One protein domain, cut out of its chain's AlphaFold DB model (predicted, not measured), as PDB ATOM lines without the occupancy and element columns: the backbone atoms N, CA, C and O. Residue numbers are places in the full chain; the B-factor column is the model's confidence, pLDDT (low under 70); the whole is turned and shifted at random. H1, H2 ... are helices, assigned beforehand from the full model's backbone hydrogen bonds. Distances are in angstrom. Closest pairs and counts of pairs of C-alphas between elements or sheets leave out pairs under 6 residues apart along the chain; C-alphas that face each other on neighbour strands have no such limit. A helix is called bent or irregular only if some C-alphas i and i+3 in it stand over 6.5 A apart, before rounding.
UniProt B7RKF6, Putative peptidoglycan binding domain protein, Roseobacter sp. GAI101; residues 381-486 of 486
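AT A GLANCE: This is residues 381 to 486 of the 486 residues of the protein "Putative peptidoglycan binding domain protein" of Roseobacter sp. GAI101 (UniProt B7RKF6). This is a narrow rod of crossed helices in two groups: the helical hairpin of H3b and H4 at one end, and H2, H3a and H5 packed together toward the other, with H1 between, touching H3a and H4. H3 bends from one group into the other, and H5 runs out along the rod. The printed part has 106 residues with five named helices, H1 to H5 in chain order, no named strand, and is all helix. It is only just compact, close to loose, with a radius of gyration of the C-alphas of 15.2 A and spans of 58 by 24 by 22 A.

HOW THE PARTS SIT: Begin at H1, residues 385 to 394, and H2, residues 397 to 405. H3, residues 413 to 441, was assigned as one helix by its hydrogen bonds but is bent, C-alphas 430 and 433 being 7.5 A apart; its arms H3a, residues 413 to 430, and H3b, residues 433 to 441, are about perpendicular at 83 degrees. H3a is irregular, with C-alphas 415 and 418 6.8 A apart. H1 touches H3a's residues 417 to 425 alone, closest at C-alphas 388 and 421, 5.2 A. H4, residues 449 to 461, forms a hairpin with H3b, closest at C-alphas 435 and 459, 6.3 A, and touches H1 with residues 457 to 461 alone, closest at C-alphas 391 and 457, 5.4 A. H5, residues 464 to 482, touches H3a at a steep tilt of 49 degrees, opposite ways, closest at C-alphas 423 and 470, 5.3 A. H2 touches H5 at a shallow tilt of 29 degrees, closest at C-alphas 403 and 471, 5.8 A, and H3a at C-alphas 404 and 416, 6.6 A. Each O i to N i+4 pair is within hydrogen-bond range in H1, H2, H3b, H4 and H5, but 11 of 14 in H3a.

IN THESE COORDINATES: Find C-alpha 385 at (159.245, 256.224, 227.265), where H1 begins. H3a is 25.2 A long and H4 18.7 A. H5 runs 27.2 A from C-alpha 464 at (157.868, 260.162, 247.109) to C-alpha 482 at (154.028, 233.761, 241.878).

THE WHOLE: The C-alphas of Ser 446 and Lys 486, the two farthest apart, are 58.4 A apart. The printed part has no cut and no long link, and residues 444 to 451, of which 449 to 451 belong to H4, stand free. Confidence is under 70 at residues 381 to 384, 444 to 449 and 482 to 486.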
ATOM      1  N   ALA A 381     158.153 266.762 226.102       59.62
ATOM      2  CA  ALA A 381     157.329 267.183 224.965       59.62
ATOM      3  C   ALA A 381     156.325 266.105 224.511       59.62
ATOM      4  O   ALA A 381     155.290 266.422 223.929       59.62
ATOM      5  N   LYS A 382     156.623 264.830 224.789       65.62
ATOM      6  CA  LYS A 382     155.674 263.713 224.759       65.62
ATOM      7  C   LYS A 382     155.894 262.870 226.010       65.62
ATOM      8  O   LYS A 382     156.951 262.254 226.152       65.62
ATOM      9  N   ILE A 383     154.920 262.864 226.915       65.00
ATOM     10  CA  ILE A 383     154.955 262.020 228.115       65.00
ATOM     11  C   ILE A 383     154.945 260.558 227.658       65.00
ATOM     12  O   ILE A 383     154.099 260.160 226.859       65.00
ATOM     13  N   GLY A 384     155.928 259.787 228.120       67.94
ATOM     14  CA  GLY A 384     156.107 258.387 227.741       67.94
ATOM     15  C   GLY A 384     157.536 257.894 227.962       67.94
ATOM     16  O   GLY A 384     158.244 258.362 228.863       67.94
ATOM     17  N   GLY A 385     157.980 256.958 227.117       71.19
ATOM     18  CA  GLY A 385     159.245 256.224 227.265       71.19
ATOM     19  C   GLY A 385     160.509 257.082 227.425       71.19
ATOM     20  O   GLY A 385     161.411 256.708 228.171       71.19
ATOM     21  N   SER A 386     160.589 258.251 226.783       75.44
ATOM     22  CA  SER A 386     161.748 259.154 226.892       75.44
ATOM     23  C   SER A 386     161.833 259.840 228.257       75.44
ATOM     24  O   SER A 386     162.895 259.837 228.881       75.44
ATOM     25  N   SER A 387     160.718 260.394 228.742       77.75
ATOM     26  CA  SER A 387     160.626 261.025 230.063       77.75
ATOM     27  C   SER A 387     160.817 260.009 231.185       77.75
ATOM     28  O   SER A 387     161.619 260.240 232.087       77.75
ATOM     29  N   SER A 388     160.151 258.853 231.103       82.56
ATOM     30  CA  SER A 388     160.247 257.819 232.131       82.56
ATOM     31  C   SER A 388     161.657 257.237 232.198       82.56
ATOM     32  O   SER A 388     162.215 257.135 233.284       82.56
ATOM     33  N   SER A 389     162.299 256.965 231.056       85.06
ATOM     34  CA  SER A 389     163.700 256.526 231.013       85.06
ATOM     35  C   SER A 389     164.656 257.574 231.594       85.06
ATOM     36  O   SER A 389     165.577 257.240 232.342       85.06
ATOM     37  N   ALA A 390     164.436 258.860 231.301       86.31
ATOM     38  CA  ALA A 390     165.274 259.937 231.822       86.31
ATOM     39  C   ALA A 390     165.136 260.115 233.343       86.31
ATOM     40  O   ALA A 390     166.147 260.285 234.023       86.31
ATOM     41  N   VAL A 391     163.914 260.034 233.878       86.75
ATOM     42  CA  VAL A 391     163.664 260.077 235.330       86.75
ATOM     43  C   VAL A 391     164.201 258.814 236.003       86.75
ATOM     44  O   VAL A 391     164.859 258.898 237.036       86.75
ATOM     45  N   PHE A 392     164.018 257.647 235.388       88.00
ATOM     46  CA  PHE A 392     164.531 256.378 235.897       88.00
ATOM     47  C   PHE A 392     166.057 256.384 236.058       88.00
ATOM     48  O   PHE A 392     166.587 255.950 237.079       88.00
ATOM     49  N   LYS A 393     166.783 256.937 235.078       89.25
ATOM     50  CA  LYS A 393     168.245 257.105 235.148       89.25
ATOM     51  C   LYS A 393     168.694 258.017 236.295       89.25
ATOM     52  O   LYS A 393     169.827 257.886 236.741       89.25
ATOM     53  N   ARG A 394     167.819 258.911 236.761       89.69
ATOM     54  CA  ARG A 394     168.076 259.881 237.836       89.69
ATOM     55  C   ARG A 394     167.713 259.362 239.230       89.69
ATOM     56  O   ARG A 394     168.040 260.031 240.204       89.69
ATOM     57  N   LEU A 395     167.060 258.202 239.343       88.06
ATOM     58  CA  LEU A 395     166.816 257.571 240.641       88.06
ATOM     59  C   LEU A 395     168.143 257.266 241.341       88.06
ATOM     60  O   LEU A 395     169.093 256.797 240.707       88.06
ATOM     61  N   SER A 396     168.188 257.471 242.658       90.31
ATOM     62  CA  SER A 396     169.358 257.099 243.449       90.31
ATOM     63  C   SER A 396     169.583 255.583 243.416       90.31
ATOM     64  O   SER A 396     168.646 254.789 243.284       90.31
ATOM     65  N   GLY A 397     170.839 255.163 243.576       89.19
ATOM     66  CA  GLY A 397     171.186 253.741 243.610       89.19
ATOM     67  C   GLY A 397     170.466 252.969 244.722       89.19
ATOM     68  O   GLY A 397     170.125 251.806 244.521       89.19
ATOM     69  N   SER A 398     170.185 253.609 245.864       88.06
ATOM     70  CA  SER A 398     169.400 253.016 246.954       88.06
ATOM     71  C   SER A 398     167.948 252.775 246.542       88.06
ATOM     72  O   SER A 398     167.477 251.645 246.618       88.06
ATOM     73  N   VAL A 399     167.278 253.791 245.990       89.38
ATOM     74  CA  VAL A 399     165.883 253.680 245.536       89.38
ATOM     75  C   VAL A 399     165.744 252.623 244.443       89.38
ATOM     76  O   VAL A 399     164.828 251.806 244.490       89.38
ATOM     77  N   LYS A 400     166.673 252.574 243.479       89.94
ATOM     78  CA  LYS A 400     166.667 251.531 242.443       89.94
ATOM     79  C   LYS A 400     166.779 250.129 243.036       89.94
ATOM     80  O   LYS A 400     166.024 249.246 242.639       89.94
ATOM     81  N   LYS A 401     167.704 249.921 243.981       89.19
ATOM     82  CA  LYS A 401     167.885 248.625 244.650       89.19
ATOM     83  C   LYS A 401     166.617 248.199 245.386       89.19
ATOM     84  O   LYS A 401     166.217 247.046 245.260       89.19
ATOM     85  N   ASP A 402     165.966 249.120 246.087       89.50
ATOM     86  CA  ASP A 402     164.742 248.824 246.838       89.50
ATOM     87  C   ASP A 402     163.564 248.471 245.920       89.50
ATOM     88  O   ASP A 402     162.829 247.520 246.190       89.50
ATOM     89  N   LEU A 403     163.423 249.172 244.792       89.50
ATOM     90  CA  LEU A 403     162.397 248.881 243.787       89.50
ATOM     91  C   LEU A 403     162.648 247.565 243.032       89.50
ATOM     92  O   LEU A 403     161.705 246.880 242.649       89.50
ATOM     93  N   ILE A 404     163.911 247.191 242.808       88.81
ATOM     94  CA  ILE A 404     164.250 245.889 242.213       88.81
ATOM     95  C   ILE A 404     163.928 244.765 243.202       88.81
ATOM     96  O   ILE A 404     163.312 243.776 242.812       88.81
ATOM     97  N   LYS A 405     164.262 244.932 244.489       88.06
ATOM     98  CA  LYS A 405     163.905 243.958 245.534       88.06
ATOM     99  C   LYS A 405     162.397 243.727 245.616       88.06
ATOM    100  O   LYS A 405     161.968 242.591 245.794       88.06
ATOM    101  N   SER A 406     161.579 244.765 245.424       87.12
ATOM    102  CA  SER A 406     160.118 244.621 245.460       87.12
ATOM    103  C   SER A 406     159.531 243.838 244.272       87.12
ATOM    104  O   SER A 406     158.354 243.488 244.303       87.12
ATOM    105  N   LEU A 407     160.326 243.536 243.236       83.69
ATOM    106  CA  LEU A 407     159.938 242.643 242.135       83.69
ATOM    107  C   LEU A 407     160.183 241.156 242.436       83.69
ATOM    108  O   LEU A 407     159.698 240.306 241.683       83.69
ATOM    109  N   GLY A 408     160.895 240.848 243.523       83.31
ATOM    110  CA  GLY A 408     161.276 239.497 243.926       83.31
ATOM    111  C   GLY A 408     162.679 239.083 243.475       83.31
ATOM    112  O   GLY A 408     163.359 239.782 242.718       83.31
ATOM    113  N   ASP A 409     163.112 237.923 243.963       80.81
ATOM    114  CA  ASP A 409     164.479 237.433 243.782       80.81
ATOM    115  C   ASP A 409     164.825 237.180 242.308       80.81
ATOM    116  O   ASP A 409     164.032 236.648 241.526       80.81
ATOM    117  N   GLY A 410     166.035 237.586 241.917       77.62
ATOM    118  CA  GLY A 410     166.540 237.453 240.547       77.62
ATOM    119  C   GLY A 410     166.028 238.505 239.553       77.62
ATOM    120  O   GLY A 410     166.427 238.467 238.386       77.62
ATOM    121  N   ALA A 411     165.186 239.453 239.986       84.00
ATOM    122  CA  ALA A 411     164.756 240.576 239.157       84.00
ATOM    123  C   ALA A 411     165.937 241.482 238.769       84.00
ATOM    124  O   ALA A 411     166.845 241.744 239.561       84.00
ATOM    125  N   LYS A 412     165.916 241.983 237.531       86.06
ATOM    126  CA  LYS A 412     166.940 242.886 236.990       86.06
ATOM    127  C   LYS A 412     166.342 244.258 236.694       86.06
ATOM    128  O   LYS A 412     165.135 244.416 236.541       86.06
ATOM    129  N   GLU A 413     167.204 245.258 236.524       83.19
ATOM    130  CA  GLU A 413     166.800 246.637 236.203       83.19
ATOM    131  C   GLU A 413     165.887 246.714 234.959       83.19
ATOM    132  O   GLU A 413     164.933 247.492 234.927       83.19
ATOM    133  N   LYS A 414     166.106 245.835 233.968       85.44
ATOM    134  CA  LYS A 414     165.268 245.729 232.762       85.44
ATOM    135  C   LYS A 414     163.810 245.345 233.042       85.44
ATOM    136  O   LYS A 414     162.931 245.739 232.283       85.44
ATOM    137  N   ASP A 415     163.554 244.606 234.120       85.31
ATOM    138  CA  ASP A 415     162.212 244.158 234.503       85.31
ATOM    139  C   ASP A 415     161.426 245.280 235.203       85.31
ATOM    140  O   ASP A 415     160.195 245.272 235.207       85.31
ATOM    141  N   LEU A 416     162.140 246.269 235.754       86.62
ATOM    142  CA  LEU A 416     161.570 247.433 236.429       86.62
ATOM    143  C   LEU A 416     161.163 248.542 235.449       86.62
ATOM    144  O   LEU A 416     160.169 249.222 235.687       86.62
ATOM    145  N   LEU A 417     161.884 248.710 234.335       84.31
ATOM    146  CA  LEU A 417     161.634 249.754 233.329       84.31
ATOM    147  C   LEU A 417     160.173 249.859 232.833       84.31
ATOM    148  O   LEU A 417     159.637 250.969 232.855       84.31
ATOM    149  N   PRO A 418     159.490 248.774 232.408       85.38
ATOM    150  CA  PRO A 418     158.104 248.872 231.938       85.38
ATOM    151  C   PRO A 418     157.116 249.224 233.064       85.38
ATOM    152  O   PRO A 418     156.161 249.968 232.843       85.38
ATOM    153  N   ILE A 419     157.370 248.746 234.286       86.94
ATOM    154  CA  ILE A 419     156.558 249.045 235.477       86.94
ATOM    155  C   ILE A 419     156.737 250.510 235.875       86.94
ATOM    156  O   ILE A 419     155.764 251.212 236.147       86.94
ATOM    157  N   PHE A 420     157.984 250.982 235.843       88.00
ATOM    158  CA  PHE A 420     158.321 252.373 236.080       88.00
ATOM    159  C   PHE A 420     157.658 253.289 235.054       88.00
ATOM    160  O   PHE A 420     157.074 254.291 235.445       88.00
ATOM    161  N   GLY A 421     157.693 252.938 233.764       85.88
ATOM    162  CA  GLY A 421     157.039 253.707 232.701       85.88
ATOM    163  C   GLY A 421     155.548 253.924 232.963       85.88
ATOM    164  O   GLY A 421     155.090 255.065 232.972       85.88
ATOM    165  N   LYS A 422     154.824 252.847 233.283       84.75
ATOM    166  CA  LYS A 422     153.390 252.910 233.593       84.75
ATOM    167  C   LYS A 422     153.094 253.723 234.861       84.75
ATOM    168  O   LYS A 422     152.251 254.615 234.849       84.75
ATOM    169  N   ALA A 423     153.809 253.447 235.953       86.50
ATOM    170  CA  ALA A 423     153.625 254.167 237.214       86.50
ATOM    171  C   ALA A 423     154.010 255.652 237.098       86.50
ATOM    172  O   ALA A 423     153.403 256.503 237.753       86.50
ATOM    173  N   PHE A 424     154.992 255.970 236.251       85.00
ATOM    174  CA  PHE A 424     155.383 257.333 235.929       85.00
ATOM    175  C   PHE A 424     154.275 258.080 235.192       85.00
ATOM    176  O   PHE A 424     153.926 259.172 235.625       85.00
ATOM    177  N   GLU A 425     153.679 257.501 234.150       83.44
ATOM    178  CA  GLU A 425     152.574 258.133 233.413       83.44
ATOM    179  C   GLU A 425     151.365 258.438 234.311       83.44
ATOM    180  O   GLU A 425     150.798 259.530 234.246       83.44
ATOM    181  N   GLU A 426     150.993 257.509 235.194       81.75
ATOM    182  CA  GLU A 426     149.895 257.715 236.146       81.75
ATOM    183  C   GLU A 426     150.235 258.770 237.206       81.75
ATOM    184  O   GLU A 426     149.444 259.677 237.469       81.75
ATOM    185  N   SER A 427     151.429 258.687 237.799       81.88
ATOM    186  CA  SER A 427     151.882 259.642 238.815       81.88
ATOM    187  C   SER A 427     152.073 261.045 238.237       81.88
ATOM    188  O   SER A 427     151.813 262.039 238.918       81.88
ATOM    189  N   TYR A 428     152.488 261.147 236.975       79.25
ATOM    190  CA  TYR A 428     152.667 262.417 236.283       79.25
ATOM    191  C   TYR A 428     151.349 263.203 236.244       79.25
ATOM    192  O   TYR A 428     151.322 264.355 236.673       79.25
ATOM    193  N   LYS A 429     150.223 262.568 235.886       77.25
ATOM    194  CA  LYS A 429     148.886 263.208 235.864       77.25
ATOM    195  C   LYS A 429     148.444 263.787 237.217       77.25
ATOM    196  O   LYS A 429     147.620 264.705 237.280       77.25
ATOM    197  N   GLU A 430     148.959 263.245 238.318       77.00
ATOM    198  CA  GLU A 430     148.602 263.656 239.679       77.00
ATOM    199  C   GLU A 430     149.599 264.639 240.304       77.00
ATOM    200  O   GLU A 430     149.213 265.472 241.126       77.00
ATOM    201  N   SER A 431     150.882 264.532 239.953       77.56
ATOM    202  CA  SER A 431     151.974 265.203 240.667       77.56
ATOM    203  C   SER A 431     152.759 266.211 239.831       77.56
ATOM    204  O   SER A 431     153.491 267.012 240.418       77.56
ATOM    205  N   ALA A 432     152.569 266.240 238.506       75.12
ATOM    206  CA  ALA A 432     153.294 267.133 237.606       75.12
ATOM    207  C   ALA A 432     153.139 268.606 237.990       75.12
ATOM    208  O   ALA A 432     154.150 269.283 238.152       75.12
ATOM    209  N   GLY A 433     151.914 269.081 238.247       73.69
ATOM    210  CA  GLY A 433     151.671 270.469 238.660       73.69
ATOM    211  C   GLY A 433     152.504 270.899 239.873       73.69
ATOM    212  O   GLY A 433     153.179 271.922 239.826       73.69
ATOM    213  N   LYS A 434     152.570 270.066 240.922       80.12
ATOM    214  CA  LYS A 434     153.372 270.357 242.128       80.12
ATOM    215  C   LYS A 434     154.876 270.319 241.867       80.12
ATOM    216  O   LYS A 434     155.615 271.124 242.432       80.12
ATOM    217  N   VAL A 435     155.334 269.381 241.036       80.88
ATOM    218  CA  VAL A 435     156.747 269.287 240.642       80.88
ATOM    219  C   VAL A 435     157.146 270.525 239.837       80.88
ATOM    220  O   VAL A 435     158.169 271.140 240.135       80.88
ATOM    221  N   TYR A 436     156.312 270.943 238.885       77.56
ATOM    222  CA  TYR A 436     156.532 272.157 238.110       77.56
ATOM    223  C   TYR A 436     156.489 273.409 238.982       77.56
ATOM    224  O   TYR A 436     157.418 274.202 238.904       77.56
ATOM    225  N   ASP A 437     155.510 273.562 239.871       76.00
ATOM    226  CA  ASP A 437     155.439 274.712 240.781       76.00
ATOM    227  C   ASP A 437     156.679 274.827 241.670       76.00
ATOM    228  O   ASP A 437     157.240 275.912 241.824       76.00
ATOM    229  N   THR A 438     157.151 273.698 242.204       82.69
ATOM    230  CA  THR A 438     158.351 273.653 243.049       82.69
ATOM    231  C   THR A 438     159.596 274.053 242.266       82.69
ATOM    232  O   THR A 438     160.411 274.838 242.744       82.69
ATOM    233  N   VAL A 439     159.767 273.522 241.053       80.00
ATOM    234  CA  VAL A 439     160.960 273.815 240.256       80.00
ATOM    235  C   VAL A 439     160.906 275.238 239.716       80.00
ATOM    236  O   VAL A 439     161.845 275.993 239.946       80.00
ATOM    237  N   LEU A 440     159.805 275.626 239.066       74.56
ATOM    238  CA  LEU A 440     159.623 276.942 238.448       74.56
ATOM    239  C   LEU A 440     159.599 278.075 239.481       74.56
ATOM    240  O   LEU A 440     160.118 279.156 239.207       74.56
ATOM    241  N   GLY A 441     159.048 277.832 240.675       74.62
ATOM    242  CA  GLY A 441     159.051 278.791 241.781       74.62
ATOM    243  C   GLY A 441     160.454 279.162 242.269       74.62
ATOM    244  O   GLY A 441     160.657 280.284 242.729       74.62
ATOM    245  N   ASN A 442     161.420 278.257 242.089       79.44
ATOM    246  CA  ASN A 442     162.808 278.409 242.524       79.44
ATOM    247  C   ASN A 442     163.764 278.861 241.404       79.44
ATOM    248  O   ASN A 442     164.975 278.919 241.622       79.44
ATOM    249  N   LEU A 443     163.262 279.153 240.198       72.62
ATOM    250  CA  LEU A 443     164.104 279.605 239.088       72.62
ATOM    251  C   LEU A 443     164.368 281.109 239.141       72.62
ATOM    252  O   LEU A 443     163.468 281.928 239.340       72.62
ATOM    253  N   THR A 444     165.617 281.467 238.859       66.25
ATOM    254  CA  THR A 444     166.065 282.861 238.678       66.25
ATOM    255  C   THR A 444     165.947 283.324 237.218       66.25
ATOM    256  O   THR A 444     166.060 284.515 236.900       66.25
ATOM    257  N   GLY A 445     165.741 282.360 236.316       59.00
ATOM    258  CA  GLY A 445     165.615 282.493 234.870       59.00
ATOM    259  C   GLY A 445     166.924 282.793 234.141       59.00
ATOM    260  O   GLY A 445     166.904 283.006 232.935       59.00
ATOM    261  N   SER A 446     168.055 282.817 234.853       63.16
ATOM    262  CA  SER A 446     169.410 282.809 234.270       63.16
ATOM    263  C   SER A 446     169.927 281.398 234.003       63.16
ATOM    264  O   SER A 446     170.988 281.240 233.411       63.16
ATOM    265  N   GLU A 447     169.204 280.374 234.450       69.69
ATOM    266  CA  GLU A 447     169.588 278.992 234.219       69.69
ATOM    267  C   GLU A 447     169.481 278.635 232.726       69.69
ATOM    268  O   GLU A 447     168.453 278.919 232.096       69.69
ATOM    269  N   PRO A 448     170.502 277.964 232.160       65.56
ATOM    270  CA  PRO A 448     170.418 277.420 230.816       65.56
ATOM    271  C   PRO A 448     169.257 276.426 230.677       65.56
ATOM    272  O   PRO A 448     168.933 275.717 231.637       65.56
ATOM    273  N   PRO A 449     168.680 276.293 229.472       63.16
ATOM    274  CA  PRO A 449     167.553 275.404 229.210       63.16
ATOM    275  C   PRO A 449     167.705 273.976 229.746       63.16
ATOM    276  O   PRO A 449     166.828 273.461 230.444       63.16
ATOM    277  N   LYS A 450     168.874 273.375 229.499       72.19
ATOM    278  CA  LYS A 450     169.213 272.039 229.991       72.19
ATOM    279  C   LYS A 450     169.163 271.974 231.513       72.19
ATOM    280  O   LYS A 450     168.536 271.075 232.046       72.19
ATOM    281  N   VAL A 451     169.734 272.949 232.220       79.31
ATOM    282  CA  VAL A 451     169.766 272.961 233.695       79.31
ATOM    283  C   VAL A 451     168.356 272.965 234.285       79.31
ATOM    284  O   VAL A 451     168.099 272.308 235.294       79.31
ATOM    285  N   VAL A 452     167.417 273.666 233.651       74.69
ATOM    286  CA  VAL A 452     166.017 273.658 234.085       74.69
ATOM    287  C   VAL A 452     165.363 272.296 233.820       74.69
ATOM    288  O   VAL A 452     164.747 271.748 234.736       74.69
ATOM    289  N   GLU A 453     165.563 271.699 232.639       77.69
ATOM    290  CA  GLU A 453     165.109 270.328 232.339       77.69
ATOM    291  C   GLU A 453     165.667 269.323 233.364       77.69
ATOM    292  O   GLU A 453     164.968 268.423 233.838       77.69
ATOM    293  N   GLU A 454     166.925 269.501 233.769       83.88
ATOM    294  CA  GLU A 454     167.570 268.645 234.751       83.88
ATOM    295  C   GLU A 454     166.979 268.787 236.151       83.88
ATOM    296  O   GLU A 454     166.753 267.765 236.801       83.88
ATOM    297  N   LYS A 455     166.688 270.012 236.604       85.69
ATOM    298  CA  LYS A 455     166.008 270.252 237.886       85.69
ATOM    299  C   LYS A 455     164.635 269.573 237.920       85.69
ATOM    300  O   LYS A 455     164.272 268.983 238.934       85.69
ATOM    301  N   VAL A 456     163.910 269.590 236.801       83.44
ATOM    302  CA  VAL A 456     162.592 268.947 236.657       83.44
ATOM    303  C   VAL A 456     162.712 267.428 236.731       83.44
ATOM    304  O   VAL A 456     162.012 266.792 237.518       83.44
ATOM    305  N   LEU A 457     163.629 266.836 235.962       86.44
ATOM    306  CA  LEU A 457     163.893 265.394 236.004       86.44
ATOM    307  C   LEU A 457     164.281 264.924 237.410       86.44
ATOM    308  O   LEU A 457     163.799 263.889 237.866       86.44
ATOM    309  N   SER A 458     165.130 265.687 238.102       88.50
ATOM    310  CA  SER A 458     165.566 265.364 239.462       88.50
ATOM    311  C   SER A 458     164.428 265.486 240.477       88.50
ATOM    312  O   SER A 458     164.298 264.621 241.335       88.50
ATOM    313  N   ALA A 459     163.558 266.491 240.345       88.06
ATOM    314  CA  ALA A 459     162.385 266.643 241.205       88.06
ATOM    315  C   ALA A 459     161.353 265.517 241.010       88.06
ATOM    316  O   ALA A 459     160.720 265.086 241.972       88.06
ATOM    317  N   PHE A 460     161.205 264.988 239.790       87.69
ATOM    318  CA  PHE A 460     160.427 263.764 239.571       87.69
ATOM    319  C   PHE A 460     161.113 262.531 240.173       87.69
ATOM    320  O   PHE A 460     160.437 261.702 240.775       87.69
ATOM    321  N   ALA A 461     162.437 262.411 240.055       88.25
ATOM    322  CA  ALA A 461     163.183 261.259 240.567       88.25
ATOM    323  C   ALA A 461     163.171 261.155 242.103       88.25
ATOM    324  O   ALA A 461     163.285 260.055 242.640       88.25
ATOM    325  N   THR A 462     162.999 262.272 242.812       89.06
ATOM    326  CA  THR A 462     162.871 262.309 244.280       89.06
ATOM    327  C   THR A 462     161.421 262.370 244.762       89.06
ATOM    328  O   THR A 462     161.167 262.455 245.965       89.06
ATOM    329  N   ASN A 463     160.444 262.304 243.852       88.50
ATOM    330  CA  ASN A 463     159.033 262.390 244.200       88.50
ATOM    331  C   ASN A 463     158.573 261.125 244.947       88.50
ATOM    332  O   ASN A 463     158.443 260.044 244.367       88.50
ATOM    333  N   SER A 464     158.268 261.272 246.236       87.12
ATOM    334  CA  SER A 464     157.868 260.162 247.109       87.12
ATOM    335  C   SER A 464     156.600 259.442 246.643       87.12
ATOM    336  O   SER A 464     156.506 258.224 246.788       87.12
ATOM    337  N   LYS A 465     155.647 260.151 246.018       85.50
ATOM    338  CA  LYS A 465     154.426 259.539 245.468       85.50
ATOM    339  C   LYS A 465     154.719 258.671 244.252       85.50
ATOM    340  O   LYS A 465     154.166 257.579 244.148       85.50
ATOM    341  N   LEU A 466     155.598 259.128 243.356       86.25
ATOM    342  CA  LEU A 466     156.056 258.314 242.229       86.25
ATOM    343  C   LEU A 466     156.724 257.033 242.735       86.25
ATOM    344  O   LEU A 466     156.348 255.945 242.311       86.25
ATOM    345  N   ILE A 467     157.667 257.157 243.672       89.25
ATOM    346  CA  ILE A 467     158.408 256.016 244.225       89.25
ATOM    347  C   ILE A 467     157.452 255.010 244.883       89.25
ATOM    348  O   ILE A 467     157.532 253.814 244.603       89.25
ATOM    349  N   ALA A 468     156.501 255.487 245.693       88.44
ATOM    350  CA  ALA A 468     155.496 254.637 246.329       88.44
ATOM    351  C   ALA A 468     154.620 253.892 245.305       88.44
ATOM    352  O   ALA A 468     154.342 252.705 245.476       88.44
ATOM    353  N   ARG A 469     154.226 254.557 244.212       87.88
ATOM    354  CA  ARG A 469     153.395 253.950 243.160       87.88
ATOM    355  C   ARG A 469     154.153 252.900 242.353       87.88
ATOM    356  O   ARG A 469     153.607 251.832 242.084       87.88
ATOM    357  N   VAL A 470     155.419 253.164 242.018       87.56
ATOM    358  CA  VAL A 470     156.288 252.176 241.355       87.56
ATOM    359  C   VAL A 470     156.449 250.944 242.242       87.56
ATOM    360  O   VAL A 470     156.326 249.824 241.750       87.56
ATOM    361  N   LYS A 471     156.667 251.138 243.549       88.56
ATOM    362  CA  LYS A 471     156.785 250.042 244.517       88.56
ATOM    363  C   LYS A 471     155.507 249.197 244.582       88.56
ATOM    364  O   LYS A 471     155.579 247.979 244.458       88.56
ATOM    365  N   ALA A 472     154.341 249.833 244.683       87.75
ATOM    366  CA  ALA A 472     153.056 249.131 244.714       87.75
ATOM    367  C   ALA A 472     152.793 248.313 243.431       87.75
ATOM    368  O   ALA A 472     152.349 247.164 243.496       87.75
ATOM    369  N   GLU A 473     153.101 248.869 242.256       86.69
ATOM    370  CA  GLU A 473     152.923 248.161 240.982       86.69
ATOM    371  C   GLU A 473     153.968 247.039 240.799       86.69
ATOM    372  O   GLU A 473     153.661 245.989 240.225       86.69
ATOM    373  N   ALA A 474     155.183 247.210 241.329       86.06
ATOM    374  CA  ALA A 474     156.207 246.167 241.373       86.06
ATOM    375  C   ALA A 474     155.762 244.970 242.232       86.06
ATOM    376  O   ALA A 474     155.775 243.833 241.752       86.06
ATOM    377  N   GLU A 475     155.264 245.223 243.444       86.50
ATOM    378  CA  GLU A 475     154.752 244.185 244.350       86.50
ATOM    379  C   GLU A 475     153.545 243.446 243.748       86.50
ATOM    380  O   GLU A 475     153.448 242.216 243.813       86.50
ATOM    381  N   LYS A 476     152.637 244.174 243.084       86.69
ATOM    382  CA  LYS A 476     151.491 243.589 242.373       86.69
ATOM    383  C   LYS A 476     151.928 242.649 241.245       86.69
ATOM    384  O   LYS A 476     151.322 241.592 241.053       86.69
ATOM    385  N   ASN A 477     152.976 243.008 240.505       83.00
ATOM    386  CA  ASN A 477     153.529 242.159 239.448       83.00
ATOM    387  C   ASN A 477     154.262 240.930 239.999       83.00
ATOM    388  O   ASN A 477     154.124 239.846 239.427       83.00
ATOM    389  N   ALA A 478     154.977 241.063 241.119       82.81
ATOM    390  CA  ALA A 478     155.611 239.935 241.800       82.81
ATOM    391  C   ALA A 478     154.570 238.888 242.240       82.81
ATOM    392  O   ALA A 478     154.705 237.704 241.918       82.81
ATOM    393  N   ARG A 479     153.465 239.332 242.859       82.12
ATOM    394  CA  ARG A 479     152.346 238.460 243.268       82.12
ATOM    395  C   ARG A 479     151.714 237.718 242.083       82.12
ATOM    396  O   ARG A 479     151.487 236.515 242.166       82.12
ATOM    397  N   LYS A 480     151.502 238.400 240.949       79.00
ATOM    398  CA  LYS A 480     150.977 237.782 239.713       79.00
ATOM    399  C   LYS A 480     151.919 236.745 239.092       79.00
ATOM    400  O   LYS A 480     151.455 235.798 238.465       79.00
ATOM    401  N   LYS A 481     153.239 236.929 239.204       73.50
ATOM    402  CA  LYS A 481     154.221 235.943 238.720       73.50
ATOM    403  C   LYS A 481     154.261 234.704 239.616       73.50
ATOM    404  O   LYS A 481     154.397 233.601 239.100       73.50
ATOM    405  N   GLN A 482     154.106 234.874 240.929       68.19
ATOM    406  CA  GLN A 482     154.028 233.761 241.878       68.19
ATOM    407  C   GLN A 482     152.740 232.941 241.706       68.19
ATOM    408  O   GLN A 482     152.797 231.718 241.763       68.19
ATOM    409  N   SER A 483     151.605 233.582 241.409       64.56
ATOM    410  CA  SER A 483     150.328 232.889 241.170       64.56
ATOM    411  C   SER A 483     150.239 232.150 239.829       64.56
ATOM    412  O   SER A 483     149.291 231.410 239.633       64.56
ATOM    413  N   LYS A 484     151.164 232.397 238.891       59.97
ATOM    414  CA  LYS A 484     151.276 231.679 237.604       59.97
ATOM    415  C   LYS A 484     152.311 230.545 237.626       59.97
ATOM    416  O   LYS A 484     152.442 229.833 236.639       59.97
ATOM    417  N   LYS A 485     153.126 230.474 238.686       57.06
ATOM    418  CA  LYS A 485     154.128 229.418 238.916       57.06
ATOM    419  C   LYS A 485     153.616 228.308 239.842       57.06
ATOM    420  O   LYS A 485     154.253 227.264 239.911       57.06
ATOM    421  N   LYS A 486     152.532 228.574 240.572       47.28
ATOM    422  CA  LYS A 486     151.635 227.554 241.116       47.28
ATOM    423  C   LYS A 486     150.632 227.198 240.035       47.28
ATOM    424  O   LYS A 486     150.224 226.024 240.021       47.28
TER     425      LYS A 486